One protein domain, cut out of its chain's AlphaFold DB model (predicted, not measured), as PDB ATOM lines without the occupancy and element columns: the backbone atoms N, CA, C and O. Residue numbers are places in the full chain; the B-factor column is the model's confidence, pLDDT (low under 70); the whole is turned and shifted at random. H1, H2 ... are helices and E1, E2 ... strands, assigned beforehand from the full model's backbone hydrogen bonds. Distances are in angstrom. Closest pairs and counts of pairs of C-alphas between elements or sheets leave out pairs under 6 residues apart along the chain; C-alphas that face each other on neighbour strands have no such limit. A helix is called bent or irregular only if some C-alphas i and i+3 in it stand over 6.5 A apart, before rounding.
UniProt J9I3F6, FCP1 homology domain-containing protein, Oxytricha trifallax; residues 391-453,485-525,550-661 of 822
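This is residues 391 to 453, 485 to 525 and 550 to 661 of the 822 residues of the protein "FCP1 homology domain-containing protein" of Oxytricha trifallax (UniProt J9I3F6). A small twisted sheet of five parallel strands forms the middle, with H3 and H6 side by side along one side of it, and H5 with H2 beyond it on the other. The long helix H7 starts beside E6 and E7 and runs away as an arm, of which residues 655 to 661 stick out, while the little hairpin E4 and E5, H1 and H4 lie round the rim. There are 216 printed residues, with seven named helices and seven named strands in the order H1 H2 E1 H3 E2 H4 E3 E4 E5 H5 E6 E7 H6 H7. The large sheet has the order E3 E2 E1 E6 E7, parallel throughout; E4 and E5 are antiparallel, and the class is mixed, helices and strands. The whole is compact, with a radius of gyration of the C-alphas of 17.5 A and spans of 54 by 41 by 34 A.

H1, residues 397 to 411, begins at C-alpha 397 (95.713, 30.867, 298.548) and is 20.6 A long. H2 holds residues 422 to 434, 18.3 A. E1 is residues 442 to 445; H3, residues 487 to 497, is 16.0 A long, and E2, residues 499 to 503, 13.0 A. H4, residues 508 to 523, measures 22.2 A. E3 is residues 557 to 559, E4 565 to 567, E5 572 to 574, and H5 577 to 580. E6, residues 589 to 593, is 13.2 A long and begins at C-alpha 589 (107.850, 5.747, 305.472). E7 is residues 606 to 608, and H6, residues 620 to 632, is 16.4 A long. H7, residues 638 to 661, is the longest helix at 34.2 A and ends at C-alpha 661 (79.628, 28.612, 294.109); it has a kink of 31 degrees near residue 646. H7 is neither bent nor irregular, but only just: C-alphas 645 and 648 are 6.4 A apart.

In the large sheet E3 and E7 are the edge strands, and the strands' lines turn by 70 degrees from edge to edge. E2 and E1 are parallel at 30 degrees, with N 443 and O 499 at 2.8 A. E1 and E6 are parallel at 15 degrees, with N 444 and O 590 at 2.8 A. E3 and E2 have N 559 and O 502 at 2.8 A, and E6 and E7 have N 607 and O 591 at 2.9 A, these pairs too within hydrogen-bond range. H3, H4, H5, H6 and H7 each only graze this sheet, H7 with residues 638 to 646. H3 and H6 touch at a shallow tilt of 13 degrees, the same way; their closest C-alphas, of Phe 490 and Lys 625, are 5.9 A apart. H3 and H4 touch about perpendicular, at 89 degrees, closest at the C-alphas of His 488 and Leu 522, 5.2 A. H6 and H7 only just touch, with 3 pairs of C-alphas within 8 A, only at the corner; the closest, of Ile 632 and Val 638, are 6.1 A apart. H2 is not on the sheet but touches H5, the C-alphas of Arg 429 and Leu 579 being 6.3 A apart. H1, not on the sheet, is close to H7 but not clearly touching it, with the C-alphas of Ser 404 and Thr 650 closest at 7.7 A. The hairpin E4 and E5 has N 565 and O 574 at 2.8 A, and residues 417 to 418 form a short antiparallel pairing with residues 566 to 567 of E4. Every O i to N i+4 pair is within hydrogen-bond range in H1, H2 and H6; H3 has 5 of 7, H4 9 of 12 and H7 15 of 20, and H5 is too short for such a pair.

The two C-alphas farthest apart, of Asn 525 and Gln 661, are 57.3 A apart. Residues 454 to 484 are not printed, with 8.9 A from C-alpha 453 to C-alpha 485; residues 526 to 549 are not printed either, with 19.4 A from C-alpha 525 to C-alpha 550. Of the links that are printed whole, E6 to E7 and E7 to H6 are long. The mean pLDDT of the printed part is 85.4, and 19 residues are under 70, among them 391 to 395 and 550 to 552.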
ATOM      1  N   THR A 391     100.714  27.177 305.581       52.97
ATOM      2  CA  THR A 391     101.418  28.308 304.911       52.97
ATOM      3  C   THR A 391     102.928  28.074 304.713       52.97
ATOM      4  O   THR A 391     103.661  28.893 304.167       52.97
ATOM      5  N   PHE A 392     103.423  26.935 305.183       51.97
ATOM      6  CA  PHE A 392     104.786  26.448 305.008       51.97
ATOM      7  C   PHE A 392     105.057  25.918 303.602       51.97
ATOM      8  O   PHE A 392     106.175  26.003 303.095       51.97
ATOM      9  N   ALA A 393     104.023  25.337 302.996       53.12
ATOM     10  CA  ALA A 393     104.056  24.769 301.662       53.12
ATOM     11  C   ALA A 393     103.785  25.842 300.591       53.12
ATOM     12  O   ALA A 393     104.369  25.781 299.508       53.12
ATOM     13  N   PHE A 394     102.965  26.849 300.923       54.47
ATOM     14  CA  PHE A 394     102.341  27.789 299.986       54.47
ATOM     15  C   PHE A 394     102.341  29.224 300.553       54.47
ATOM     16  O   PHE A 394     102.038  29.401 301.731       54.47
ATOM     17  N   LYS A 395     102.683  30.252 299.756       61.66
ATOM     18  CA  LYS A 395     102.678  31.669 300.203       61.66
ATOM     19  C   LYS A 395     101.278  32.230 300.398       61.66
ATOM     20  O   LYS A 395     101.069  33.080 301.258       61.66
ATOM     21  N   ASP A 396     100.385  31.827 299.512       71.19
ATOM     22  CA  ASP A 396      99.119  32.475 299.222       71.19
ATOM     23  C   ASP A 396      98.088  31.411 298.828       71.19
ATOM     24  O   ASP A 396      98.427  30.261 298.526       71.19
ATOM     25  N   GLU A 397      96.809  31.784 298.870       72.12
ATOM     26  CA  GLU A 397      95.713  30.867 298.548       72.12
ATOM     27  C   GLU A 397      95.750  30.428 297.071       72.12
ATOM     28  O   GLU A 397      95.286  29.339 296.750       72.12
ATOM     29  N   GLU A 398      96.389  31.199 296.182       75.94
ATOM     30  CA  GLU A 398      96.579  30.837 294.773       75.94
ATOM     31  C   GLU A 398      97.593  29.694 294.582       75.94
ATOM     32  O   GLU A 398      97.334  28.784 293.791       75.94
ATOM     33  N   GLU A 399      98.713  29.681 295.320       68.25
ATOM     34  CA  GLU A 399      99.684  28.574 295.334       68.25
ATOM     35  C   GLU A 399      99.024  27.296 295.919       68.25
ATOM     36  O   GLU A 399      99.251  26.205 295.387       68.25
ATOM     37  N   ILE A 400      98.110  27.426 296.902       68.31
ATOM     38  CA  ILE A 400      97.270  26.323 297.432       68.31
ATOM     39  C   ILE A 400      96.278  25.803 296.379       68.31
ATOM     40  O   ILE A 400      96.192  24.592 296.152       68.31
ATOM     41  N   ASP A 401      95.519  26.684 295.723       72.31
ATOM     42  CA  ASP A 401      94.498  26.307 294.734       72.31
ATOM     43  C   ASP A 401      95.124  25.757 293.449       72.31
ATOM     44  O   ASP A 401      94.561  24.878 292.787       72.31
ATOM     45  N   ARG A 402      96.302  26.258 293.064       75.19
ATOM     46  CA  ARG A 402      97.103  25.692 291.973       75.19
ATOM     47  C   ARG A 402      97.580  24.289 292.336       75.19
ATOM     48  O   ARG A 402      97.323  23.368 291.564       75.19
ATOM     49  N   PHE A 403      98.205  24.115 293.502       70.44
ATOM     50  CA  PHE A 403      98.645  22.803 293.985       70.44
ATOM     51  C   PHE A 403      97.476  21.817 294.068       70.44
ATOM     52  O   PHE A 403      97.591  20.687 293.605       70.44
ATOM     53  N   SER A 404      96.322  22.245 294.583       72.12
ATOM     54  CA  SER A 404      95.133  21.396 294.718       72.12
ATOM     55  C   SER A 404      94.593  20.940 293.359       72.12
ATOM     56  O   SER A 404      94.249  19.766 293.197       72.12
ATOM     57  N   ARG A 405      94.578  21.826 292.352       78.62
ATOM     58  CA  ARG A 405      94.212  21.485 290.965       78.62
ATOM     59  C   ARG A 405      95.229  20.545 290.316       78.62
ATOM     60  O   ARG A 405      94.829  19.531 289.752       78.62
ATOM     61  N   GLU A 406      96.521  20.841 290.437       74.31
ATOM     62  CA  GLU A 406      97.608  20.044 289.851       74.31
ATOM     63  C   GLU A 406      97.694  18.645 290.494       74.31
ATOM     64  O   GLU A 406      97.773  17.644 289.784       74.31
ATOM     65  N   MET A 407      97.546  18.543 291.820       70.25
ATOM     66  CA  MET A 407      97.479  17.270 292.546       70.25
ATOM     67  C   MET A 407      96.226  16.464 292.176       70.25
ATOM     68  O   MET A 407      96.315  15.250 292.017       70.25
ATOM     69  N   THR A 408      95.067  17.113 292.000       74.44
ATOM     70  CA  THR A 408      93.827  16.440 291.561       74.44
ATOM     71  C   THR A 408      93.962  15.903 290.135       74.44
ATOM     72  O   THR A 408      93.591  14.764 289.872       74.44
ATOM     73  N   PHE A 409      94.541  16.689 289.223       77.88
ATOM     74  CA  PHE A 409      94.850  16.258 287.856       77.88
ATOM     75  C   PHE A 409      95.798  15.050 287.844       77.88
ATOM     76  O   PHE A 409      95.518  14.066 287.166       77.88
ATOM     77  N   ILE A 410      96.862  15.091 288.653       68.75
ATOM     78  CA  ILE A 410      97.819  13.989 288.823       68.75
ATOM     79  C   ILE A 410      97.161  12.727 289.412       68.75
ATOM     80  O   ILE A 410      97.451  11.627 288.957       68.75
ATOM     81  N   ILE A 411      96.287  12.858 290.417       70.25
ATOM     82  CA  ILE A 411      95.606  11.714 291.058       70.25
ATOM     83  C   ILE A 411      94.599  11.043 290.110       70.25
ATOM     84  O   ILE A 411      94.371   9.841 290.225       70.25
ATOM     85  N   ASN A 412      94.016  11.803 289.182       73.75
ATOM     86  CA  ASN A 412      92.972  11.330 288.273       73.75
ATOM     87  C   ASN A 412      93.501  10.746 286.945       73.75
ATOM     88  O   ASN A 412      92.688  10.367 286.104       73.75
ATOM     89  N   GLN A 413      94.820  10.684 286.725       70.94
ATOM     90  CA  GLN A 413      95.404   9.972 285.582       70.94
ATOM     91  C   GLN A 413      95.935   8.602 286.008       70.94
ATOM     92  O   GLN A 413      96.750   8.512 286.923       70.94
ATOM     93  N   ASP A 414      95.526   7.546 285.300       68.56
ATOM     94  CA  ASP A 414      96.146   6.225 285.416       68.56
ATOM     95  C   ASP A 414      97.568   6.268 284.816       68.56
ATOM     96  O   ASP A 414      97.714   6.454 283.602       68.56
ATOM     97  N   PRO A 415      98.637   6.105 285.619       68.25
ATOM     98  CA  PRO A 415     100.003   6.300 285.146       68.25
ATOM     99  C   PRO A 415     100.467   5.097 284.313       68.25
ATOM    100  O   PRO A 415     100.479   3.955 284.788       68.25
ATOM    101  N   ILE A 416     100.931   5.336 283.082       74.44
ATOM    102  CA  ILE A 416     101.453   4.274 282.204       74.44
ATOM    103  C   ILE A 416     102.943   4.097 282.511       74.44
ATOM    104  O   ILE A 416     103.845   4.565 281.810       74.44
ATOM    105  N   ILE A 417     103.157   3.412 283.632       76.25
ATOM    106  CA  ILE A 417     104.434   3.149 284.291       76.25
ATOM    107  C   ILE A 417     105.360   2.299 283.402       76.25
ATOM    108  O   ILE A 417     105.202   1.083 283.287       76.25
ATOM    109  N   GLU A 418     106.407   2.916 282.848       76.50
ATOM    110  CA  GLU A 418     107.598   2.200 282.396       76.50
ATOM    111  C   GLU A 418     108.508   1.918 283.597       76.50
ATOM    112  O   GLU A 418     109.044   2.819 284.253       76.50
ATOM    113  N   ARG A 419     108.664   0.628 283.903       76.31
ATOM    114  CA  ARG A 419     109.533   0.145 284.980       76.31
ATOM    115  C   ARG A 419     110.964  -0.026 284.457       76.31
ATOM    116  O   ARG A 419     111.134  -0.534 283.349       76.31
ATOM    117  N   PRO A 420     111.999   0.301 285.254       77.50
ATOM    118  CA  PRO A 420     113.364  -0.125 284.962       77.50
ATOM    119  C   PRO A 420     113.456  -1.649 284.767       77.50
ATOM    120  O   PRO A 420     112.661  -2.380 285.364       77.50
ATOM    121  N   PRO A 421     114.443  -2.155 284.002       78.88
ATOM    122  CA  PRO A 421     114.624  -3.589 283.802       78.88
ATOM    123  C   PRO A 421     114.689  -4.357 285.127       78.88
ATOM    124  O   PRO A 421     115.429  -3.974 286.040       78.88
ATOM    125  N   GLU A 422     113.957  -5.471 285.222       81.81
ATOM    126  CA  GLU A 422     113.836  -6.238 286.468       81.81
ATOM    127  C   GLU A 422     115.185  -6.721 287.017       81.81
ATOM    128  O   GLU A 422     115.347  -6.854 288.225       81.81
ATOM    129  N   SER A 423     116.186  -6.915 286.156       80.06
ATOM    130  CA  SER A 423     117.564  -7.232 286.547       80.06
ATOM    131  C   SER A 423     118.227  -6.118 287.370       80.06
ATOM    132  O   SER A 423     118.832  -6.410 288.403       80.06
ATOM    133  N   LYS A 424     118.064  -4.840 286.985       77.00
ATOM    134  CA  LYS A 424     118.513  -3.696 287.802       77.00
ATOM    135  C   LYS A 424     117.752  -3.669 289.126       77.00
ATOM    136  O   LYS A 424     118.371  -3.623 290.186       77.00
ATOM    137  N   ILE A 425     116.421  -3.766 289.062       79.12
ATOM    138  CA  ILE A 425     115.533  -3.764 290.235       79.12
ATOM    139  C   ILE A 425     115.925  -4.869 291.228       79.12
ATOM    140  O   ILE A 425     116.065  -4.593 292.413       79.12
ATOM    141  N   LYS A 426     116.165  -6.101 290.767       84.81
ATOM    142  CA  LYS A 426     116.529  -7.256 291.604       84.81
ATOM    143  C   LYS A 426     117.882  -7.083 292.300       84.81
ATOM    144  O   LYS A 426     118.013  -7.466 293.465       84.81
ATOM    145  N   ASN A 427     118.862  -6.473 291.636       80.62
ATOM    146  CA  ASN A 427     120.155  -6.167 292.250       80.62
ATOM    147  C   ASN A 427     120.002  -5.119 293.364       80.62
ATOM    148  O   ASN A 427     120.442  -5.357 294.485       80.62
ATOM    149  N   LEU A 428     119.286  -4.023 293.090       76.38
ATOM    150  CA  LEU A 428     119.004  -2.953 294.058       76.38
ATOM    151  C   LEU A 428     118.186  -3.450 295.255       76.38
ATOM    152  O   LEU A 428     118.480  -3.112 296.393       76.38
ATOM    153  N   ARG A 429     117.196  -4.312 295.010       82.12
ATOM    154  CA  ARG A 429     116.439  -5.034 296.043       82.12
ATOM    155  C   ARG A 429     117.338  -5.909 296.914       82.12
ATOM    156  O   ARG A 429     117.188  -5.940 298.128       82.12
ATOM    157  N   THR A 430     118.306  -6.598 296.313       79.75
ATOM    158  CA  THR A 430     119.285  -7.409 297.056       79.75
ATOM    159  C   THR A 430     120.218  -6.535 297.903       79.75
ATOM    160  O   THR A 430     120.603  -6.935 298.995       79.75
ATOM    161  N   GLU A 431     120.554  -5.337 297.427       77.75
ATOM    162  CA  GLU A 431     121.363  -4.340 298.137       77.75
ATOM    163  C   GLU A 431     120.601  -3.725 299.323       77.75
ATOM    164  O   GLU A 431     121.039  -3.863 300.462       77.75
ATOM    165  N   LEU A 432     119.388  -3.216 299.086       78.75
ATOM    166  CA  LEU A 432     118.462  -2.683 300.099       78.75
ATOM    167  C   LEU A 432     118.031  -3.703 301.174       78.75
ATOM    168  O   LEU A 432     117.492  -3.295 302.200       78.75
ATOM    169  N   ARG A 433     118.244  -5.009 300.944       78.06
ATOM    170  CA  ARG A 433     118.051  -6.098 301.925       78.06
ATOM    171  C   ARG A 433     119.315  -6.453 302.721       78.06
ATOM    172  O   ARG A 433     119.191  -7.099 303.761       78.06
ATOM    173  N   ARG A 434     120.518  -6.107 302.239       68.69
ATOM    174  CA  ARG A 434     121.778  -6.278 302.998       68.69
ATOM    175  C   ARG A 434     121.871  -5.234 304.100       68.69
ATOM    176  O   ARG A 434     122.237  -5.570 305.227       68.69
ATOM    177  N   ASP A 435     121.469  -4.010 303.775       70.88
ATOM    178  CA  ASP A 435     121.185  -2.956 304.740       70.88
ATOM    179  C   ASP A 435     119.962  -3.385 305.560       70.88
ATOM    180  O   ASP A 435     118.820  -3.148 305.167       70.88
ATOM    181  N   LYS A 436     120.191  -4.092 306.679       72.50
ATOM    182  CA  LYS A 436     119.108  -4.554 307.561       72.50
ATOM    183  C   LYS A 436     118.220  -3.353 307.917       72.50
ATOM    184  O   LYS A 436     118.735  -2.420 308.540       72.50
ATOM    185  N   PRO A 437     116.920  -3.359 307.561       72.38
ATOM    186  CA  PRO A 437     116.053  -2.217 307.805       72.38
ATOM    187  C   PRO A 437     115.995  -1.956 309.308       72.38
ATOM    188  O   PRO A 437     115.734  -2.863 310.101       72.38
ATOM    189  N   SER A 438     116.296  -0.724 309.709       79.88
ATOM    190  CA  SER A 438     116.256  -0.359 311.123       79.88
ATOM    191  C   SER A 438     114.809  -0.302 311.617       79.88
ATOM    192  O   SER A 438     113.916   0.057 310.855       79.88
ATOM    193  N   ASN A 439     114.585  -0.527 312.913       87.81
ATOM    194  CA  ASN A 439     113.259  -0.356 313.527       87.81
ATOM    195  C   ASN A 439     112.779   1.117 313.562       87.81
ATOM    196  O   ASN A 439     111.679   1.392 314.039       87.81
ATOM    197  N   LYS A 440     113.593   2.070 313.084       94.12
ATOM    198  CA  LYS A 440     113.242   3.490 312.964       94.12
ATOM    199  C   LYS A 440     112.291   3.714 311.786       94.12
ATOM    200  O   LYS A 440     112.238   2.926 310.845       94.12
ATOM    201  N   LYS A 441     111.591   4.846 311.797       96.25
ATOM    202  CA  LYS A 441     110.851   5.334 310.624       96.25
ATOM    203  C   LYS A 441     111.814   5.859 309.559       96.25
ATOM    204  O   LYS A 441     112.872   6.396 309.892       96.25
ATOM    205  N   THR A 442     111.435   5.723 308.294       96.56
ATOM    206  CA  THR A 442     112.244   6.101 307.132       96.56
ATOM    207  C   THR A 442     111.798   7.453 306.585       96.56
ATOM    208  O   THR A 442     110.649   7.603 306.167       96.56
ATOM    209  N   LEU A 443     112.710   8.423 306.530       97.38
ATOM    210  CA  LEU A 443     112.516   9.692 305.827       97.38
ATOM    211  C   LEU A 443     113.204   9.626 304.460       97.38
ATOM    212  O   LEU A 443     114.410   9.392 304.380       97.38
ATOM    213  N   VAL A 444     112.438   9.833 303.390       96.31
ATOM    214  CA  VAL A 444     112.903   9.758 301.999       96.31
ATOM    215  C   VAL A 444     112.915  11.159 301.395       96.31
ATOM    216  O   VAL A 444     111.883  11.687 300.982       96.31
ATOM    217  N   PHE A 445     114.090  11.777 301.333       96.88
ATOM    218  CA  PHE A 445     114.256  13.102 300.739       96.88
ATOM    219  C   PHE A 445     114.374  12.988 299.221       96.88
ATOM    220  O   PHE A 445     115.212  12.244 298.709       96.88
ATOM    221  N   THR A 446     113.527  13.708 298.489       95.06
ATOM    222  CA  THR A 446     113.387  13.521 297.037       95.06
ATOM    223  C   THR A 446     114.345  14.380 296.201       95.06
ATOM    224  O   THR A 446     114.516  14.123 295.008       95.06
ATOM    225  N   SER A 447     114.992  15.379 296.806       94.75
ATOM    226  CA  SER A 447     115.938  16.280 296.142       94.75
ATOM    227  C   SER A 447     117.035  16.756 297.098       94.75
ATOM    228  O   SER A 447     116.865  16.742 298.318       94.75
ATOM    229  N   ILE A 448     118.147  17.233 296.535       95.12
ATOM    230  CA  ILE A 448     119.080  18.141 297.219       95.12
ATOM    231  C   ILE A 448     118.757  19.596 296.855       95.12
ATOM    232  O   ILE A 448     118.648  20.441 297.749       95.12
ATOM    233  N   ASP A 449     118.595  19.893 295.563       94.62
ATOM    234  CA  ASP A 449     118.368  21.254 295.070       94.62
ATOM    235  C   ASP A 449     116.895  21.667 295.215       94.62
ATOM    236  O   ASP A 449     115.971  20.862 295.057       94.62
ATOM    237  N   GLY A 450     116.675  22.911 295.625       93.38
ATOM    238  CA  GLY A 450     115.402  23.432 296.117       93.38
ATOM    239  C   GLY A 450     114.935  22.861 297.469       93.38
ATOM    240  O   GLY A 450     114.141  23.516 298.137       93.38
ATOM    241  N   LEU A 451     115.420  21.707 297.944       95.62
ATOM    242  CA  LEU A 451     115.031  21.174 299.263       95.62
ATOM    243  C   LEU A 451     116.010  21.561 300.379       95.62
ATOM    244  O   LEU A 451     115.585  22.055 301.425       95.62
ATOM    245  N   PHE A 452     117.312  21.366 300.157       97.00
ATOM    246  CA  PHE A 452     118.372  21.562 301.156       97.00
ATOM    247  C   PHE A 452     119.389  22.635 300.786       97.00
ATOM    248  O   PHE A 452     120.030  23.222 301.658       97.00
ATOM    249  N   MET A 453     119.548  22.889 299.497       96.00
ATOM    250  CA  MET A 453     120.321  24.000 298.970       96.00
ATOM    251  C   MET A 453     119.598  24.581 297.762       96.00
ATOM    252  O   MET A 453     118.653  23.985 297.260       96.00
ATOM    253  N   PRO A 485     118.970  27.505 305.588       96.12
ATOM    254  CA  PRO A 485     119.234  27.711 307.007       96.12
ATOM    255  C   PRO A 485     118.885  26.470 307.836       96.12
ATOM    256  O   PRO A 485     117.983  25.704 307.497       96.12
ATOM    257  N   HIS A 486     119.626  26.261 308.925       96.00
ATOM    258  CA  HIS A 486     119.507  25.115 309.843       96.00
ATOM    259  C   HIS A 486     119.870  23.727 309.284       96.00
ATOM    260  O   HIS A 486     119.876  22.778 310.072       96.00
ATOM    261  N   LEU A 487     120.242  23.587 307.999       96.06
ATOM    262  CA  LEU A 487     120.513  22.304 307.318       96.06
ATOM    263  C   LEU A 487     121.356  21.306 308.130       96.06
ATOM    264  O   LEU A 487     120.950  20.157 308.308       96.06
ATOM    265  N   HIS A 488     122.513  21.735 308.642       94.69
ATOM    266  CA  HIS A 488     123.389  20.857 309.423       94.69
ATOM    267  C   HIS A 488     122.686  20.323 310.682       94.69
ATOM    268  O   HIS A 488     122.738  19.122 310.944       94.69
ATOM    269  N   THR A 489     121.964  21.173 311.420       95.94
ATOM    270  CA  THR A 489     121.213  20.742 312.615       95.94
ATOM    271  C   THR A 489     120.046  19.821 312.256       95.94
ATOM    272  O   THR A 489     119.810  18.841 312.955       95.94
ATOM    273  N   PHE A 490     119.359  20.083 311.139       97.44
ATOM    274  CA  PHE A 490     118.248  19.273 310.642       97.44
ATOM    275  C   PHE A 490     118.693  17.828 310.388       97.44
ATOM    276  O   PHE A 490     118.179  16.900 311.010       97.44
ATOM    277  N   ILE A 491     119.714  17.635 309.547       97.12
ATOM    278  CA  ILE A 491     120.195  16.295 309.185       97.12
ATOM    279  C   ILE A 491     120.879  15.600 310.372       97.12
ATOM    280  O   ILE A 491     120.631  14.417 310.621       97.12
ATOM    281  N   LYS A 492     121.703  16.321 311.149       95.19
ATOM    282  CA  LYS A 492     122.405  15.767 312.321       95.19
ATOM    283  C   LYS A 492     121.444  15.311 313.421       95.19
ATOM    284  O   LYS A 492     121.722  14.306 314.069       95.19
ATOM    285  N   THR A 493     120.324  16.007 313.628       96.56
ATOM    286  CA  THR A 493     119.286  15.566 314.569       96.56
ATOM    287  C   THR A 493     118.477  14.409 313.989       96.56
ATOM    288  O   THR A 493     118.388  13.368 314.632       96.56
ATOM    289  N   LEU A 494     117.929  14.529 312.773       97.62
ATOM    290  CA  LEU A 494     117.031  13.500 312.230       97.62
ATOM    291  C   LEU A 494     117.721  12.144 312.018       97.62
ATOM    292  O   LEU A 494     117.101  11.121 312.285       97.62
ATOM    293  N   SER A 495     119.008  12.110 311.653       95.75
ATOM    294  CA  SER A 495     119.772  10.851 311.518       95.75
ATOM    295  C   SER A 495     119.967  10.080 312.837       95.75
ATOM    296  O   SER A 495     120.287   8.889 312.811       95.75
ATOM    297  N   LYS A 496     119.715  10.701 314.002       95.75
ATOM    298  CA  LYS A 496     119.613   9.970 315.277       95.75
ATOM    299  C   LYS A 496     118.323   9.149 315.353       95.75
ATOM    300  O   LYS A 496     118.384   7.968 315.690       95.75
ATOM    301  N   TYR A 497     117.182   9.749 315.021       97.06
ATOM    302  CA  TYR A 497     115.846   9.200 315.300       97.06
ATOM    303  C   TYR A 497     115.220   8.441 314.123       97.06
ATOM    304  O   TYR A 497     114.424   7.530 314.330       97.06
ATOM    305  N   PHE A 498     115.626   8.762 312.896       97.25
ATOM    306  CA  PHE A 498     115.084   8.210 311.657       97.25
ATOM    307  C   PHE A 498     116.162   7.489 310.839       97.25
ATOM    308  O   PHE A 498     117.352   7.789 310.938       97.25
ATOM    309  N   GLU A 499     115.737   6.551 309.998       95.31
ATOM    310  CA  GLU A 499     116.515   6.125 308.836       95.31
ATOM    311  C   GLU A 499     116.376   7.209 307.758       95.31
ATOM    312  O   GLU A 499     115.255   7.552 307.384       95.31
ATOM    313  N   LEU A 500     117.482   7.764 307.257       95.88
ATOM    314  CA  LEU A 500     117.429   8.772 306.194       95.88
ATOM    315  C   LEU A 500     117.860   8.157 304.860       95.88
ATOM    316  O   LEU A 500     118.979   7.656 304.731       95.88
ATOM    317  N   ILE A 501     116.992   8.252 303.856       94.62
ATOM    318  CA  ILE A 501     117.266   7.879 302.467       94.62
ATOM    319  C   ILE A 501     117.200   9.140 301.610       94.62
ATOM    320  O   ILE A 501     116.305   9.972 301.763       94.62
ATOM    321  N   LEU A 502     118.135   9.266 300.674       95.00
ATOM    322  CA  LEU A 502     118.119  10.306 299.654       95.00
ATOM    323  C   LEU A 502     117.797   9.666 298.299       95.00
ATOM    324  O   LEU A 502     118.465   8.715 297.910       95.00
ATOM    325  N   TYR A 503     116.787  10.156 297.580       94.69
ATOM    326  CA  TYR A 503     116.317   9.559 296.323       94.69
ATOM    327  C   TYR A 503     116.192  10.629 295.236       94.69
ATOM    328  O   TYR A 503     115.150  11.260 295.067       94.69
ATOM    329  N   LEU A 504     117.296  10.826 294.523       94.00
ATOM    330  CA  LEU A 504     117.533  11.905 293.567       94.00
ATOM    331  C   LEU A 504     116.955  11.607 292.173       94.00
ATOM    332  O   LEU A 504     116.809  10.445 291.792       94.00
ATOM    333  N   ARG A 505     116.670  12.660 291.392       91.56
ATOM    334  CA  ARG A 505     116.229  12.567 289.976       91.56
ATOM    335  C   ARG A 505     117.338  12.903 288.983       91.56
ATOM    336  O   ARG A 505     117.131  12.847 287.775       91.56
ATOM    337  N   GLU A 506     118.519  13.226 289.483       90.31
ATOM    338  CA  GLU A 506     119.734  13.437 288.719       90.31
ATOM    339  C   GLU A 506     120.382  12.101 288.338       90.31
ATOM    340  O   GLU A 506     120.329  11.114 289.083       90.31
ATOM    341  N   ASP A 507     121.028  12.075 287.172       88.25
ATOM    342  CA  ASP A 507     121.826  10.935 286.725       88.25
ATOM    343  C   ASP A 507     123.062  10.732 287.618       88.25
ATOM    344  O   ASP A 507     123.613  11.683 288.183       88.25
ATOM    345  N   GLN A 508     123.518   9.481 287.717       86.75
ATOM    346  CA  GLN A 508     124.523   9.019 288.685       86.75
ATOM    347  C   GLN A 508     125.824   9.865 288.762       86.75
ATOM    348  O   GLN A 508     126.289  10.130 289.876       86.75
ATOM    349  N   PRO A 509     126.386  10.401 287.655       88.06
ATOM    350  CA  PRO A 509     127.559  11.279 287.720       88.06
ATOM    351  C   PRO A 509     127.285  12.663 288.330       88.06
ATOM    352  O   PRO A 509     128.198  13.266 288.897       88.06
ATOM    353  N   GLN A 510     126.063  13.189 288.196       88.44
ATOM    354  CA  GLN A 510     125.671  14.500 288.727       88.44
ATOM    355  C   GLN A 510     125.186  14.380 290.176       88.44
ATOM    356  O   GLN A 510     125.584  15.184 291.017       88.44
ATOM    357  N   SER A 511     124.395  13.351 290.494       90.56
ATOM    358  CA  SER A 511     123.960  13.067 291.866       90.56
ATOM    359  C   SER A 511     125.147  12.831 292.808       90.56
ATOM    360  O   SER A 511     125.155  13.364 293.917       90.56
ATOM    361  N   LYS A 512     126.210  12.154 292.340       90.12
ATOM    362  CA  LYS A 512     127.493  12.039 293.055       90.12
ATOM    363  C   LYS A 512     128.060  13.405 293.465       90.12
ATOM    364  O   LYS A 512     128.382  13.613 294.631       90.12
ATOM    365  N   GLN A 513     128.120  14.355 292.530       90.56
ATOM    366  CA  GLN A 513     128.638  15.706 292.785       90.56
ATOM    367  C   GLN A 513     127.737  16.500 293.743       90.56
ATOM    368  O   GLN A 513     128.251  17.246 294.574       90.56
ATOM    369  N   TRP A 514     126.413  16.310 293.685       90.81
ATOM    370  CA  TRP A 514     125.479  16.888 294.659       90.81
ATOM    371  C   TRP A 514     125.691  16.342 296.071       90.81
ATOM    372  O   TRP A 514     125.766  17.121 297.020       90.81
ATOM    373  N   VAL A 515     125.846  15.026 296.220       92.44
ATOM    374  CA  VAL A 515     126.087  14.380 297.520       92.44
ATOM    375  C   VAL A 515     127.453  14.777 298.093       92.44
ATOM    376  O   VAL A 515     127.539  15.124 299.266       92.44
ATOM    377  N   GLU A 516     128.508  14.857 297.280       90.06
ATOM    378  CA  GLU A 516     129.813  15.404 297.694       90.06
ATOM    379  C   GLU A 516     129.738  16.903 298.072       90.06
ATOM    380  O   GLU A 516     130.433  17.371 298.984       90.06
ATOM    381  N   ALA A 517     128.878  17.675 297.400       90.31
ATOM    382  CA  ALA A 517     128.638  19.084 297.710       90.31
ATOM    383  C   ALA A 517     127.873  19.292 299.028       90.31
ATOM    384  O   ALA A 517     128.141  20.260 299.748       90.31
ATOM    385  N   PHE A 518     126.954  18.374 299.324       92.88
ATOM    386  CA  PHE A 518     126.089  18.332 300.498       92.88
ATOM    387  C   PHE A 518     126.804  17.778 301.739       92.88
ATOM    388  O   PHE A 518     126.756  18.402 302.794       92.88
ATOM    389  N   ASN A 519     127.542  16.670 301.620       91.94
ATOM    390  CA  ASN A 519     128.261  16.054 302.741       91.94
ATOM    391  C   ASN A 519     129.287  17.024 303.352       91.94
ATOM    392  O   ASN A 519     129.379  17.139 304.569       91.94
ATOM    393  N   TYR A 520     129.975  17.807 302.517       89.06
ATOM    394  CA  TYR A 520     130.857  18.898 302.953       89.06
ATOM    395  C   TYR A 520     130.137  19.963 303.804       89.06
ATOM    396  O   TYR A 520     130.717  20.489 304.751       89.06
ATOM    397  N   ALA A 521     128.868  20.259 303.502       90.12
ATOM    398  CA  ALA A 521     128.046  21.190 304.279       90.12
ATOM    399  C   ALA A 521     127.697  20.647 305.677       90.12
ATOM    400  O   ALA A 521     127.438  21.426 306.593       90.12
ATOM    401  N   LEU A 522     127.689  19.318 305.839       91.12
ATOM    402  CA  LEU A 522     127.420  18.635 307.107       91.12
ATOM    403  C   LEU A 522     128.690  18.359 307.922       91.12
ATOM    404  O   LEU A 522     128.642  18.431 309.145       91.12
ATOM    405  N   GLU A 523     129.822  18.058 307.275       87.81
ATOM    406  CA  GLU A 523     131.115  17.881 307.959       87.81
ATOM    407  C   GLU A 523     131.691  19.204 308.489       87.81
ATOM    408  O   GLU A 523     132.453  19.204 309.460       87.81
ATOM    409  N   GLY A 524     131.323  20.326 307.863       78.00
ATOM    410  CA  GLY A 524     131.823  21.655 308.194       78.00
ATOM    411  C   GLY A 524     133.285  21.877 307.785       78.00
ATOM    412  O   GLY A 524     134.027  20.962 307.417       78.00
ATOM    413  N   ASN A 525     133.737  23.130 307.873       62.91
ATOM    414  CA  ASN A 525     135.098  23.506 307.464       62.91
ATOM    415  C   ASN A 525     136.206  22.832 308.302       62.91
ATOM    416  O   ASN A 525     137.348  22.736 307.850       62.91
ATOM    417  N   LEU A 550     129.271   6.359 298.513       58.72
ATOM    418  CA  LEU A 550     128.458   7.585 298.602       58.72
ATOM    419  C   LEU A 550     127.529   7.626 299.825       58.72
ATOM    420  O   LEU A 550     126.843   8.631 300.027       58.72
ATOM    421  N   SER A 551     127.526   6.576 300.652       59.28
ATOM    422  CA  SER A 551     126.897   6.599 301.975       59.28
ATOM    423  C   SER A 551     127.516   7.721 302.817       59.28
ATOM    424  O   SER A 551     128.689   7.693 303.193       59.28
ATOM    425  N   SER A 552     126.733   8.768 303.082       66.44
ATOM    426  CA  SER A 552     127.150   9.804 304.025       66.44
ATOM    427  C   SER A 552     127.006   9.266 305.447       66.44
ATOM    428  O   SER A 552     126.209   8.364 305.699       66.44
ATOM    429  N   LYS A 553     127.683   9.881 306.422       81.62
ATOM    430  CA  LYS A 553     127.495   9.547 307.849       81.62
ATOM    431  C   LYS A 553     126.031   9.680 308.330       81.62
ATOM    432  O   LYS A 553     125.705   9.218 309.420       81.62
ATOM    433  N   HIS A 554     125.163  10.318 307.541       89.38
ATOM    434  CA  HIS A 554     123.779  10.622 307.894       89.38
ATOM    435  C   HIS A 554     122.725   9.951 307.000       89.38
ATOM    436  O   HIS A 554     121.573   9.890 307.420       89.38
ATOM    437  N   PHE A 555     123.081   9.462 305.805       91.44
ATOM    438  CA  PHE A 555     122.169   8.769 304.887       91.44
ATOM    439  C   PHE A 555     122.535   7.289 304.789       91.44
ATOM    440  O   PHE A 555     123.628   6.958 304.334       91.44
ATOM    441  N   THR A 556     121.593   6.411 305.138       90.06
ATOM    442  CA  THR A 556     121.745   4.956 304.997       90.06
ATOM    443  C   THR A 556     121.935   4.569 303.534       90.06
ATOM    444  O   THR A 556     122.802   3.767 303.207       90.06
ATOM    445  N   THR A 557     121.152   5.178 302.637       91.25
ATOM    446  CA  THR A 557     121.150   4.837 301.210       91.25
ATOM    447  C   THR A 557     120.966   6.082 300.342       91.25
ATOM    448  O   THR A 557     120.187   6.981 300.675       91.25
ATOM    449  N   VAL A 558     121.650   6.106 299.194       92.19
ATOM    450  CA  VAL A 558     121.461   7.098 298.127       92.19
ATOM    451  C   VAL A 558     120.960   6.390 296.868       92.19
ATOM    452  O   VAL A 558     121.638   5.530 296.312       92.19
ATOM    453  N   LEU A 559     119.776   6.779 296.405       92.19
ATOM    454  CA  LEU A 559     119.156   6.365 295.149       92.19
ATOM    455  C   LEU A 559     119.157   7.545 294.161       92.19
ATOM    456  O   LEU A 559     119.240   8.709 294.555       92.19
ATOM    457  N   THR A 560     119.070   7.251 292.867       92.50
ATOM    458  CA  THR A 560     119.222   8.216 291.765       92.50
ATOM    459  C   THR A 560     118.161   7.995 290.677       92.50
ATOM    460  O   THR A 560     117.276   7.139 290.807       92.50
ATOM    461  N   LYS A 561     118.266   8.726 289.561       90.81
ATOM    462  CA  LYS A 561     117.374   8.586 288.402       90.81
ATOM    463  C   LYS A 561     117.297   7.162 287.841       90.81
ATOM    464  O   LYS A 561     116.230   6.754 287.398       90.81
ATOM    465  N   GLU A 562     118.377   6.379 287.912       88.56
ATOM    466  CA  GLU A 562     118.402   4.989 287.416       88.56
ATOM    467  C   GLU A 562     117.456   4.035 288.164       88.56
ATOM    468  O   GLU A 562     117.132   2.960 287.659       88.56
ATOM    469  N   GLN A 563     117.025   4.419 289.367       88.44
ATOM    470  CA  GLN A 563     116.086   3.669 290.195       88.44
ATOM    471  C   GLN A 563     114.638   4.169 290.054       88.44
ATOM    472  O   GLN A 563     113.726   3.557 290.607       88.44
ATOM    473  N   CYS A 564     114.402   5.286 289.361       87.50
ATOM    474  CA  CYS A 564     113.065   5.845 289.163       87.50
ATOM    475  C   CYS A 564     112.273   5.100 288.076       87.50
ATOM    476  O   CYS A 564     112.835   4.491 287.171       87.50
ATOM    477  N   ILE A 565     110.949   5.181 288.166       85.62
ATOM    478  CA  ILE A 565     110.002   4.863 287.095       85.62
ATOM    479  C   ILE A 565     109.911   6.062 286.143       85.62
ATOM    480  O   ILE A 565     110.052   7.208 286.574       85.62
ATOM    481  N   VAL A 566     109.619   5.811 284.866       82.25
ATOM    482  CA  VAL A 566     109.182   6.856 283.932       82.25
ATOM    483  C   VAL A 566     107.707   6.636 283.622       82.25
ATOM    484  O   VAL A 566     107.321   5.570 283.153       82.25
ATOM    485  N   ASP A 567     106.873   7.631 283.888       78.31
ATOM    486  CA  ASP A 567     105.480   7.637 283.455       78.31
ATOM    487  C   ASP A 567     105.403   8.206 282.033       78.31
ATOM    488  O   ASP A 567     105.709   9.381 281.803       78.31
ATOM    489  N   LYS A 568     105.074   7.355 281.055       76.88
ATOM    490  CA  LYS A 568     105.181   7.678 279.622       76.88
ATOM    491  C   LYS A 568     104.290   8.834 279.143       76.88
ATOM    492  O   LYS A 568     104.850   9.733 278.514       76.88
ATOM    493  N   PRO A 569     102.964   8.854 279.390       73.06
ATOM    494  CA  PRO A 569     102.079   9.930 278.936       73.06
ATOM    495  C   PRO A 569     102.491  11.293 279.494       73.06
ATOM    496  O   PRO A 569     102.605  12.249 278.731       73.06
ATOM    497  N   MET A 570     102.792  11.376 280.794       69.31
ATOM    498  CA  MET A 570     103.208  12.636 281.422       69.31
ATOM    499  C   MET A 570     104.684  12.994 281.161       69.31
ATOM    500  O   MET A 570     105.096  14.126 281.406       69.31
ATOM    501  N   ARG A 571     105.503  12.031 280.706       78.12
ATOM    502  CA  ARG A 571     106.981  12.094 280.652       78.12
ATOM    503  C   ARG A 571     107.623  12.434 282.009       78.12
ATOM    504  O   ARG A 571     108.687  13.052 282.069       78.12
ATOM    505  N   VAL A 572     106.980  12.032 283.108       79.94
ATOM    506  CA  VAL A 572     107.401  12.343 284.485       79.94
ATOM    507  C   VAL A 572     108.294  11.235 285.045       79.94
ATOM    508  O   VAL A 572     108.067  10.049 284.817       79.94
ATOM    509  N   ILE A 573     109.316  11.625 285.810       81.38
ATOM    510  CA  ILE A 573     110.202  10.703 286.529       81.38
ATOM    511  C   ILE A 573     109.633  10.479 287.937       81.38
ATOM    512  O   ILE A 573     109.822  11.302 288.835       81.38
ATOM    513  N   CYS A 574     108.927   9.365 288.121       83.62
ATOM    514  CA  CYS A 574     108.250   8.994 289.364       83.62
ATOM    515  C   CYS A 574     109.154   8.106 290.236       83.62
ATOM    516  O   CYS A 574     109.859   7.230 289.734       83.62
ATOM    517  N   ARG A 575     109.125   8.259 291.566       87.31
ATOM    518  CA  ARG A 575     109.908   7.375 292.454       87.31
ATOM    519  C   ARG A 575     109.238   6.021 292.620       87.31
ATOM    520  O   ARG A 575     108.048   5.928 292.911       87.31
ATOM    521  N   ASN A 576     110.026   4.964 292.462       84.88
ATOM    522  CA  ASN A 576     109.548   3.600 292.579       84.88
ATOM    523  C   ASN A 576     109.422   3.214 294.059       84.88
ATOM    524  O   ASN A 576     110.381   2.758 294.682       84.88
ATOM    525  N   LYS A 577     108.224   3.402 294.625       84.00
ATOM    526  CA  LYS A 577     107.924   3.023 296.015       84.00
ATOM    527  C   LYS A 577     108.164   1.534 296.282       84.00
ATOM    528  O   LYS A 577     108.649   1.194 297.355       84.00
ATOM    529  N   ASP A 578     107.942   0.663 295.297       86.19
ATOM    530  CA  ASP A 578     108.090  -0.791 295.436       86.19
ATOM    531  C   ASP A 578     109.553  -1.227 295.659       86.19
ATOM    532  O   ASP A 578     109.790  -2.338 296.129       86.19
ATOM    533  N   LEU A 579     110.542  -0.375 295.343       84.88
ATOM    534  CA  LEU A 579     111.936  -0.586 295.761       84.88
ATOM    535  C   LEU A 579     112.121  -0.346 297.261       84.88
ATOM    536  O   LEU A 579     112.841  -1.091 297.917       84.88
ATOM    537  N   LEU A 580     111.482   0.690 297.805       86.00
ATOM    538  CA  LEU A 580     111.631   1.092 299.204       86.00
ATOM    539  C   LEU A 580     110.823   0.199 300.150       86.00
ATOM    540  O   LEU A 580     111.255  -0.026 301.277       86.00
ATOM    541  N   LEU A 581     109.684  -0.335 299.691       87.38
ATOM    542  CA  LEU A 581     108.853  -1.291 300.437       87.38
ATOM    543  C   LEU A 581     109.555  -2.630 300.710       87.38
ATOM    544  O   LEU A 581     109.101  -3.413 301.545       87.38
ATOM    545  N   GLU A 582     110.680  -2.905 300.050       83.56
ATOM    546  CA  GLU A 582     111.516  -4.053 300.380       83.56
ATOM    547  C   GLU A 582     112.196  -3.840 301.742       83.56
ATOM    548  O   GLU A 582     113.180  -3.114 301.879       83.56
ATOM    549  N   GLY A 583     111.624  -4.475 302.768       83.81
ATOM    550  CA  GLY A 583     112.087  -4.409 304.155       83.81
ATOM    551  C   GLY A 583     111.490  -3.274 304.993       83.81
ATOM    552  O   GLY A 583     111.705  -3.261 306.201       83.81
ATOM    553  N   ARG A 584     110.717  -2.345 304.407       91.12
ATOM    554  CA  ARG A 584     110.168  -1.174 305.119       91.12
ATOM    555  C   ARG A 584     108.651  -1.100 304.983       91.12
ATOM    556  O   ARG A 584     108.102  -1.191 303.889       91.12
ATOM    557  N   SER A 585     107.967  -0.883 306.103       93.62
ATOM    558  CA  SER A 585     106.516  -0.680 306.109       93.62
ATOM    559  C   SER A 585     106.154   0.694 305.545       93.62
ATOM    560  O   SER A 585     106.683   1.706 306.003       93.62
ATOM    561  N   ILE A 586     105.174   0.755 304.635       93.44
ATOM    562  CA  ILE A 586     104.602   2.027 304.153       93.44
ATOM    563  C   ILE A 586     104.028   2.879 305.296       93.44
ATOM    564  O   ILE A 586     103.982   4.100 305.192       93.44
ATOM    565  N   LYS A 587     103.641   2.257 306.417       96.06
ATOM    566  CA  LYS A 587     103.171   2.955 307.623       96.06
ATOM    567  C   LYS A 587     104.257   3.782 308.313       96.06
ATOM    568  O   LYS A 587     103.942   4.707 309.051       96.06
ATOM    569  N   ASN A 588     105.523   3.448 308.066       96.50
ATOM    570  CA  ASN A 588     106.691   4.023 308.728       96.50
ATOM    571  C   ASN A 588     107.548   4.866 307.768       96.50
ATOM    572  O   ASN A 588     108.658   5.245 308.131       96.50
ATOM    573  N   MET A 589     107.072   5.131 306.548       96.00
ATOM    574  CA  MET A 589     107.850   5.747 305.472       96.00
ATOM    575  C   MET A 589     107.237   7.078 305.043       96.00
ATOM    576  O   MET A 589     106.088   7.118 304.602       96.00
ATOM    577  N   LEU A 590     108.011   8.158 305.138       96.31
ATOM    578  CA  LEU A 590     107.578   9.507 304.787       96.31
ATOM    579  C   LEU A 590     108.518  10.131 303.748       96.31
ATOM    580  O   LEU A 590     109.716  10.273 303.978       96.31
ATOM    581  N   PHE A 591     107.961  10.531 302.613       95.62
ATOM    582  CA  PHE A 591     108.638  11.284 301.567       95.62
ATOM    583  C   PHE A 591     108.590  12.779 301.885       95.62
ATOM    584  O   PHE A 591     107.569  13.301 302.332       95.62
ATOM    585  N   ILE A 592     109.689  13.485 301.640       96.31
ATOM    586  CA  ILE A 592     109.799  14.931 301.850       96.31
ATOM    587  C   ILE A 592     110.306  15.536 300.541       96.31
ATOM    588  O   ILE A 592     111.427  15.240 300.120       96.31
ATOM    589  N   THR A 593     109.455  16.331 299.883       94.75
ATOM    590  CA  THR A 593     109.660  16.784 298.499       94.75
ATOM    591  C   THR A 593     109.404  18.266 298.290       94.75
ATOM    592  O   THR A 593     108.501  18.825 298.895       94.75
ATOM    593  N   ASN A 594     110.158  18.885 297.382       94.19
ATOM    594  CA  ASN A 594     109.924  20.243 296.885       94.19
ATOM    595  C   ASN A 594     109.332  20.291 295.462       94.19
ATOM    596  O   ASN A 594     109.269  21.362 294.855       94.19
ATOM    597  N   ASP A 595     108.900  19.141 294.937       89.12
ATOM    598  CA  ASP A 595     108.254  18.973 293.633       89.12
ATOM    599  C   ASP A 595     107.005  18.084 293.772       89.12
ATOM    600  O   ASP A 595     107.072  16.972 294.304       89.12
ATOM    601  N   ILE A 596     105.861  18.577 293.293       84.00
ATOM    602  CA  ILE A 596     104.553  17.910 293.385       84.00
ATOM    603  C   ILE A 596     104.500  16.606 292.575       84.00
ATOM    604  O   ILE A 596     103.849  15.641 292.970       84.00
ATOM    605  N   ARG A 597     105.266  16.520 291.481       82.50
ATOM    606  CA  ARG A 597     105.326  15.337 290.606       82.50
ATOM    607  C   ARG A 597     105.927  14.123 291.314       82.50
ATOM    608  O   ARG A 597     105.663  12.982 290.942       82.50
ATOM    609  N   ASP A 598     106.673  14.359 292.386       82.56
ATOM    610  CA  ASP A 598     107.229  13.307 293.234       82.56
ATOM    611  C   ASP A 598     106.168  12.669 294.151       82.56
ATOM    612  O   ASP A 598     106.392  11.575 294.666       82.56
ATOM    613  N   MET A 599     105.012  13.324 294.330       79.25
ATOM    614  CA  MET A 599     103.888  12.848 295.145       79.25
ATOM    615  C   MET A 599     102.929  11.929 294.374       79.25
ATOM    616  O   MET A 599     102.201  11.177 295.018       79.25
ATOM    617  N   THR A 600     102.957  11.944 293.033       76.69
ATOM    618  CA  THR A 600     102.187  11.079 292.101       76.69
ATOM    619  C   THR A 600     101.791   9.723 292.701       76.69
ATOM    620  O   THR A 600     100.619   9.459 292.967       76.69
ATOM    621  N   LEU A 601     102.783   8.876 292.992       76.12
ATOM    622  CA  LEU A 601     102.578   7.495 293.439       76.12
ATOM    623  C   LEU A 601     102.456   7.329 294.969       76.12
ATOM    624  O   LEU A 601     102.213   6.207 295.427       76.12
ATOM    625  N   VAL A 602     102.667   8.392 295.758       82.69
ATOM    626  CA  VAL A 602     102.909   8.341 297.220       82.69
ATOM    627  C   VAL A 602     102.265   9.487 298.026       82.69
ATOM    628  O   VAL A 602     102.671   9.734 299.155       82.69
ATOM    629  N   HIS A 603     101.250  10.180 297.498       83.81
ATOM    630  CA  HIS A 603     100.682  11.404 298.096       83.81
ATOM    631  C   HIS A 603     100.245  11.281 299.574       83.81
ATOM    632  O   HIS A 603     100.411  12.225 300.336       83.81
ATOM    633  N   GLN A 604      99.757  10.114 300.019       90.12
ATOM    634  CA  GLN A 604      99.371   9.859 301.427       90.12
ATOM    635  C   GLN A 604     100.570   9.740 302.386       90.12
ATOM    636  O   GLN A 604     100.408   9.748 303.602       90.12
ATOM    637  N   ASN A 605     101.769   9.593 301.828       94.06
ATOM    638  CA  ASN A 605     103.038   9.382 302.505       94.06
ATOM    639  C   ASN A 605     104.018  10.535 302.237       94.06
ATOM    640  O   ASN A 605     105.211  10.349 302.444       94.06
ATOM    641  N   ALA A 606     103.565  11.691 301.744       93.12
ATOM    642  CA  ALA A 606     104.450  12.766 301.303       93.12
ATOM    643  C   ALA A 606     104.103  14.121 301.937       93.12
ATOM    644  O   ALA A 606     102.946  14.532 301.935       93.12
ATOM    645  N   ILE A 607     105.126  14.839 302.413       93.00
ATOM    646  CA  ILE A 607     105.045  16.269 302.736       93.00
ATOM    647  C   ILE A 607     105.631  17.059 301.570       93.00
ATOM    648  O   ILE A 607     106.794  16.855 301.200       93.00
ATOM    649  N   PHE A 608     104.847  17.995 301.036       91.50
ATOM    650  CA  PHE A 608     105.367  19.049 300.174       91.50
ATOM    651  C   PHE A 608     106.010  20.143 301.037       91.50
ATOM    652  O   PHE A 608     105.372  20.729 301.908       91.50
ATOM    653  N   VAL A 609     107.289  20.406 300.801       93.06
ATOM    654  CA  VAL A 609     108.089  21.444 301.451       93.06
ATOM    655  C   VAL A 609     108.498  22.432 300.382       93.06
ATOM    656  O   VAL A 609     109.138  22.057 299.403       93.06
ATOM    657  N   ARG A 610     108.178  23.708 300.588       90.19
ATOM    658  CA  ARG A 610     108.455  24.766 299.621       90.19
ATOM    659  C   ARG A 610     109.882  24.714 299.057       90.19
ATOM    660  O   ARG A 610     110.843  24.579 299.822       90.19
ATOM    661  N   SER A 611     110.026  24.913 297.746       94.44
ATOM    662  CA  SER A 611     111.336  25.125 297.121       94.44
ATOM    663  C   SER A 611     112.059  26.350 297.696       94.44
ATOM    664  O   SER A 611     111.483  27.424 297.876       94.44
ATOM    665  N   TYR A 612     113.338  26.152 298.001       95.62
ATOM    666  CA  TYR A 612     114.276  27.129 298.527       95.62
ATOM    667  C   TYR A 612     114.964  27.890 297.395       95.62
ATOM    668  O   TYR A 612     115.435  27.294 296.429       95.62
ATOM    669  N   HIS A 613     115.078  29.208 297.560       94.00
ATOM    670  CA  HIS A 613     115.647  30.117 296.560       94.00
ATOM    671  C   HIS A 613     116.754  31.021 297.141       94.00
ATOM    672  O   HIS A 613     116.939  32.152 296.704       94.00
ATOM    673  N   GLY A 614     117.484  30.543 298.161       92.56
ATOM    674  CA  GLY A 614     118.625  31.264 298.749       92.56
ATOM    675  C   GLY A 614     118.296  32.261 299.873       92.56
ATOM    676  O   GLY A 614     119.166  33.041 300.260       92.56
ATOM    677  N   ASN A 615     117.069  32.261 300.409       91.94
ATOM    678  CA  ASN A 615     116.669  33.155 301.502       91.94
ATOM    679  C   ASN A 615     117.321  32.763 302.846       91.94
ATOM    680  O   ASN A 615     116.880  31.837 303.528       91.94
ATOM    681  N   LYS A 616     118.330  33.527 303.276       92.62
ATOM    682  CA  LYS A 616     119.086  33.276 304.516       92.62
ATOM    683  C   LYS A 616     118.262  33.377 305.809       92.62
ATOM    684  O   LYS A 616     118.703  32.851 306.826       92.62
ATOM    685  N   TYR A 617     117.084  34.002 305.779       93.06
ATOM    686  CA  TYR A 617     116.196  34.161 306.941       93.06
ATOM    687  C   TYR A 617     115.117  33.064 307.040       93.06
ATOM    688  O   TYR A 617     114.218  33.130 307.877       93.06
ATOM    689  N   GLU A 618     115.160  32.055 306.165       92.56
ATOM    690  CA  GLU A 618     114.096  31.064 306.026       92.56
ATOM    691  C   GLU A 618     114.204  29.904 307.040       92.56
ATOM    692  O   GLU A 618     115.019  28.993 306.903       92.56
ATOM    693  N   ASN A 619     113.320  29.888 308.042       94.75
ATOM    694  CA  ASN A 619     113.341  28.914 309.146       94.75
ATOM    695  C   ASN A 619     112.650  27.561 308.846       94.75
ATOM    696  O   ASN A 619     112.320  26.817 309.773       94.75
ATOM    697  N   THR A 620     112.442  27.207 307.572       94.25
ATOM    698  CA  THR A 620     111.693  26.000 307.164       94.25
ATOM    699  C   THR A 620     112.288  24.717 307.746       94.25
ATOM    700  O   THR A 620     111.583  23.947 308.389       94.25
ATOM    701  N   LEU A 621     113.599  24.484 307.630       96.31
ATOM    702  CA  LEU A 621     114.184  23.255 308.188       96.31
ATOM    703  C   LEU A 621     114.108  23.209 309.727       96.31
ATOM    704  O   LEU A 621     113.934  22.131 310.286       96.31
ATOM    705  N   ALA A 622     114.152  24.348 310.428       95.56
ATOM    706  CA  ALA A 622     113.988  24.374 311.886       95.56
ATOM    707  C   ALA A 622     112.576  23.950 312.324       95.56
ATOM    708  O   ALA A 622     112.448  23.087 313.192       95.56
ATOM    709  N   LYS A 623     111.529  24.492 311.690       94.00
ATOM    710  CA  LYS A 623     110.130  24.111 311.960       94.00
ATOM    711  C   LYS A 623     109.838  22.660 311.559       94.00
ATOM    712  O   LYS A 623     109.247  21.917 312.336       94.00
ATOM    713  N   LEU A 624     110.324  22.218 310.394       96.06
ATOM    714  CA  LEU A 624     110.125  20.845 309.917       96.06
ATOM    715  C   LEU A 624     110.793  19.818 310.845       96.06
ATOM    716  O   LEU A 624     110.226  18.759 311.085       96.06
ATOM    717  N   LYS A 625     111.965  20.141 311.415       97.00
ATOM    718  CA  LYS A 625     112.626  19.323 312.448       97.00
ATOM    719  C   LYS A 625     111.697  19.072 313.642       97.00
ATOM    720  O   LYS A 625     111.589  17.933 314.080       97.00
ATOM    721  N   ILE A 626     111.050  20.123 314.150       96.06
ATOM    722  CA  ILE A 626     110.162  20.053 315.322       96.06
ATOM    723  C   ILE A 626     108.929  19.210 314.990       96.06
ATOM    724  O   ILE A 626     108.670  18.235 315.687       96.06
ATOM    725  N   TYR A 627     108.245  19.498 313.878       96.12
ATOM    726  CA  TYR A 627     107.079  18.727 313.427       96.12
ATOM    727  C   TYR A 627     107.386  17.225 313.258       96.12
ATOM    728  O   TYR A 627     106.628  16.368 313.719       96.12
ATOM    729  N   LEU A 628     108.522  16.889 312.629       97.31
ATOM    730  CA  LEU A 628     108.928  15.495 312.430       97.31
ATOM    731  C   LEU A 628     109.190  14.775 313.760       97.31
ATOM    732  O   LEU A 628     108.828  13.609 313.892       97.31
ATOM    733  N   LEU A 629     109.787  15.454 314.743       96.81
ATOM    734  CA  LEU A 629     110.035  14.881 316.066       96.81
ATOM    735  C   LEU A 629     108.744  14.762 316.893       96.81
ATOM    736  O   LEU A 629     108.485  13.685 317.410       96.81
ATOM    737  N   LYS A 630     107.910  15.809 316.957       95.50
ATOM    738  CA  LYS A 630     106.685  15.846 317.780       95.50
ATOM    739  C   LYS A 630     105.574  14.922 317.264       95.50
ATOM    740  O   LYS A 630     104.885  14.300 318.060       95.50
ATOM    741  N   HIS A 631     105.379  14.816 315.945       95.81
ATOM    742  CA  HIS A 631     104.220  14.098 315.387       95.81
ATOM    743  C   HIS A 631     104.585  12.837 314.596       95.81
ATOM    744  O   HIS A 631     103.891  11.824 314.693       95.81
ATOM    745  N   ILE A 632     105.674  12.857 313.819       97.19
ATOM    746  CA  ILE A 632     106.034  11.727 312.944       97.19
ATOM    747  C   ILE A 632     106.871  10.668 313.673       97.19
ATOM    748  O   ILE A 632     106.746   9.485 313.350       97.19
ATOM    749  N   LEU A 633     107.678  11.023 314.679       96.69
ATOM    750  CA  LEU A 633     108.497  10.049 315.415       96.69
ATOM    751  C   LEU A 633     107.648   9.036 316.198       96.69
ATOM    752  O   LEU A 633     107.967   7.848 316.191       96.69
ATOM    753  N   GLU A 634     106.515   9.457 316.761       95.62
ATOM    754  CA  GLU A 634     105.730   8.653 317.716       95.62
ATOM    755  C   GLU A 634     104.489   7.966 317.114       95.62
ATOM    756  O   GLU A 634     104.069   6.915 317.592       95.62
ATOM    757  N   CYS A 635     103.928   8.483 316.014       96.56
ATOM    758  CA  CYS A 635     102.675   7.979 315.431       96.56
ATOM    759  C   CYS A 635     102.679   6.480 315.043       96.56
ATOM    760  O   CYS A 635     103.678   5.955 314.551       96.56
ATOM    761  N   GLY A 636     101.537   5.793 315.153       97.12
ATOM    762  CA  GLY A 636     101.417   4.385 314.727       97.12
ATOM    763  C   GLY A 636     101.440   4.165 313.203       97.12
ATOM    764  O   GLY A 636     101.820   3.092 312.737       97.12
ATOM    765  N   ASP A 637     101.039   5.173 312.425       97.38
ATOM    766  CA  ASP A 637     101.042   5.175 310.958       97.38
ATOM    767  C   ASP A 637     101.223   6.629 310.494       97.38
ATOM    768  O   ASP A 637     100.433   7.499 310.863       97.38
ATOM    769  N   VAL A 638     102.272   6.928 309.719       96.75
ATOM    770  CA  VAL A 638     102.553   8.311 309.284       96.75
ATOM    771  C   VAL A 638     101.434   8.875 308.408       96.75
ATOM    772  O   VAL A 638     101.212  10.082 308.386       96.75
ATOM    773  N   ARG A 639     100.695   8.004 307.709       95.25
ATOM    774  CA  ARG A 639      99.642   8.396 306.765       95.25
ATOM    775  C   ARG A 639      98.434   8.993 307.472       95.25
ATOM    776  O   ARG A 639      97.796   9.881 306.915       95.25
ATOM    777  N   ASP A 640      98.140   8.545 308.691       95.25
ATOM    778  CA  ASP A 640      97.047   9.105 309.487       95.25
ATOM    779  C   ASP A 640      97.388  10.524 309.964       95.25
ATOM    780  O   ASP A 640      96.526  11.398 309.905       95.25
ATOM    781  N   VAL A 641      98.658  10.792 310.302       94.44
ATOM    782  CA  VAL A 641      99.152  12.149 310.602       94.44
ATOM    783  C   VAL A 641      99.075  13.041 309.361       94.44
ATOM    784  O   VAL A 641      98.438  14.085 309.403       94.44
ATOM    785  N   ILE A 642      99.617  12.611 308.213       91.69
ATOM    786  CA  ILE A 642      99.562  13.409 306.969       91.69
ATOM    787  C   ILE A 642      98.115  13.674 306.518       91.69
ATOM    788  O   ILE A 642      97.784  14.763 306.046       91.69
ATOM    789  N   LYS A 643      97.219  12.704 306.707       89.06
ATOM    790  CA  LYS A 643      95.791  12.844 306.408       89.06
ATOM    791  C   LYS A 643      95.070  13.793 307.373       89.06
ATOM    792  O   LYS A 643      94.183  14.517 306.922       89.06
ATOM    793  N   ARG A 644      95.439  13.793 308.660       89.50
ATOM    794  CA  ARG A 644      94.947  14.732 309.684       89.50
ATOM    795  C   ARG A 644      95.428  16.157 309.407       89.50
ATOM    796  O   ARG A 644      94.612  17.066 309.475       89.50
ATOM    797  N   ASP A 645      96.694  16.323 309.033       86.19
ATOM    798  CA  ASP A 645      97.379  17.623 309.062       86.19
ATOM    799  C   ASP A 645      97.372  18.349 307.709       86.19
ATOM    800  O   ASP A 645      97.301  19.573 307.670       86.19
ATOM    801  N   PHE A 646      97.383  17.614 306.589       80.75
ATOM    802  CA  PHE A 646      97.428  18.208 305.245       80.75
ATOM    803  C   PHE A 646      96.160  17.959 304.413       80.75
ATOM    804  O   PHE A 646      95.741  18.846 303.674       80.75
ATOM    805  N   LEU A 647      95.525  16.783 304.522       74.19
ATOM    806  CA  LEU A 647      94.398  16.399 303.644       74.19
ATOM    807  C   LEU A 647      93.001  16.706 304.218       74.19
ATOM    808  O   LEU A 647      92.008  16.674 303.484       74.19
ATOM    809  N   SER A 648      92.895  16.984 305.518       73.94
ATOM    810  CA  SER A 648      91.638  17.348 306.188       73.94
ATOM    811  C   SER A 648      91.148  18.730 305.730       73.94
ATOM    812  O   SER A 648      90.014  18.878 305.262       73.94
ATOM    813  N   HIS A 649      92.042  19.718 305.775       66.50
ATOM    814  CA  HIS A 649      91.787  21.103 305.404       66.50
ATOM    815  C   HIS A 649      91.474  21.252 303.912       66.50
ATOM    816  O   HIS A 649      90.596  22.040 303.567       66.50
ATOM    817  N   THR A 650      92.074  20.440 303.026       64.56
ATOM    818  CA  THR A 650      91.721  20.427 301.592       64.56
ATOM    819  C   THR A 650      90.231  20.146 301.388       64.56
ATOM    820  O   THR A 650      89.574  20.833 300.610       64.56
ATOM    821  N   LYS A 651      89.659  19.187 302.135       71.06
ATOM    822  CA  LYS A 651      88.223  18.871 302.056       71.06
ATOM    823  C   LYS A 651      87.351  19.990 302.616       71.06
ATOM    824  O   LYS A 651      86.336  20.322 302.009       71.06
ATOM    825  N   GLN A 652      87.738  20.589 303.743       71.56
ATOM    826  CA  GLN A 652      87.007  21.723 304.318       71.56
ATOM    827  C   GLN A 652      87.009  22.933 303.372       71.56
ATOM    828  O   GLN A 652      85.954  23.514 303.122       71.56
ATOM    829  N   HIS A 653      88.165  23.271 302.793       69.44
ATOM    830  CA  HIS A 653      88.305  24.370 301.842       69.44
ATOM    831  C   HIS A 653      87.507  24.102 300.557       69.44
ATOM    832  O   HIS A 653      86.704  24.940 300.152       69.44
ATOM    833  N   GLN A 654      87.602  22.895 299.987       72.69
ATOM    834  CA  GLN A 654      86.796  22.488 298.834       72.69
ATOM    835  C   GLN A 654      85.287  22.595 299.125       72.69
ATOM    836  O   GLN A 654      84.549  23.167 298.326       72.69
ATOM    837  N   MET A 655      84.822  22.155 300.302       76.00
ATOM    838  CA  MET A 655      83.426  22.334 300.725       76.00
ATOM    839  C   MET A 655      83.027  23.811 300.887       76.00
ATOM    840  O   MET A 655      81.869  24.149 300.631       76.00
ATOM    841  N   MET A 656      83.936  24.701 301.301       75.19
ATOM    842  CA  MET A 656      83.673  26.146 301.330       75.19
ATOM    843  C   MET A 656      83.577  26.737 299.919       75.19
ATOM    844  O   MET A 656      82.648  27.504 299.660       75.19
ATOM    845  N   LEU A 657      84.454  26.338 298.994       75.00
ATOM    846  CA  LEU A 657      84.396  26.753 297.589       75.00
ATOM    847  C   LEU A 657      83.086  26.303 296.923       75.00
ATOM    848  O   LEU A 657      82.395  27.135 296.335       75.00
ATOM    849  N   THR A 658      82.666  25.043 297.096       80.50
ATOM    850  CA  THR A 658      81.371  24.561 296.576       80.50
ATOM    851  C   THR A 658      80.192  25.303 297.214       80.50
ATOM    852  O   THR A 658      79.266  25.704 296.515       80.50
ATOM    853  N   LYS A 659      80.222  25.580 298.528       85.50
ATOM    854  CA  LYS A 659      79.189  26.409 299.188       85.50
ATOM    855  C   LYS A 659      79.147  27.841 298.637       85.50
ATOM    856  O   LYS A 659      78.059  28.398 298.509       85.50
ATOM    857  N   LYS A 660      80.299  28.436 298.300       83.25
ATOM    858  CA  LYS A 660      80.403  29.778 297.703       83.25
ATOM    859  C   LYS A 660      79.853  29.795 296.272       83.25
ATOM    860  O   LYS A 660      79.058  30.672 295.952       83.25
ATOM    861  N   GLN A 661      80.189  28.793 295.455       82.06
ATOM    862  CA  GLN A 661      79.628  28.612 294.109       82.06
ATOM    863  C   GLN A 661      78.110  28.391 294.142       82.06
ATOM    864  O   GLN A 661      77.387  29.082 293.430       82.06
TER     865      GLN A 661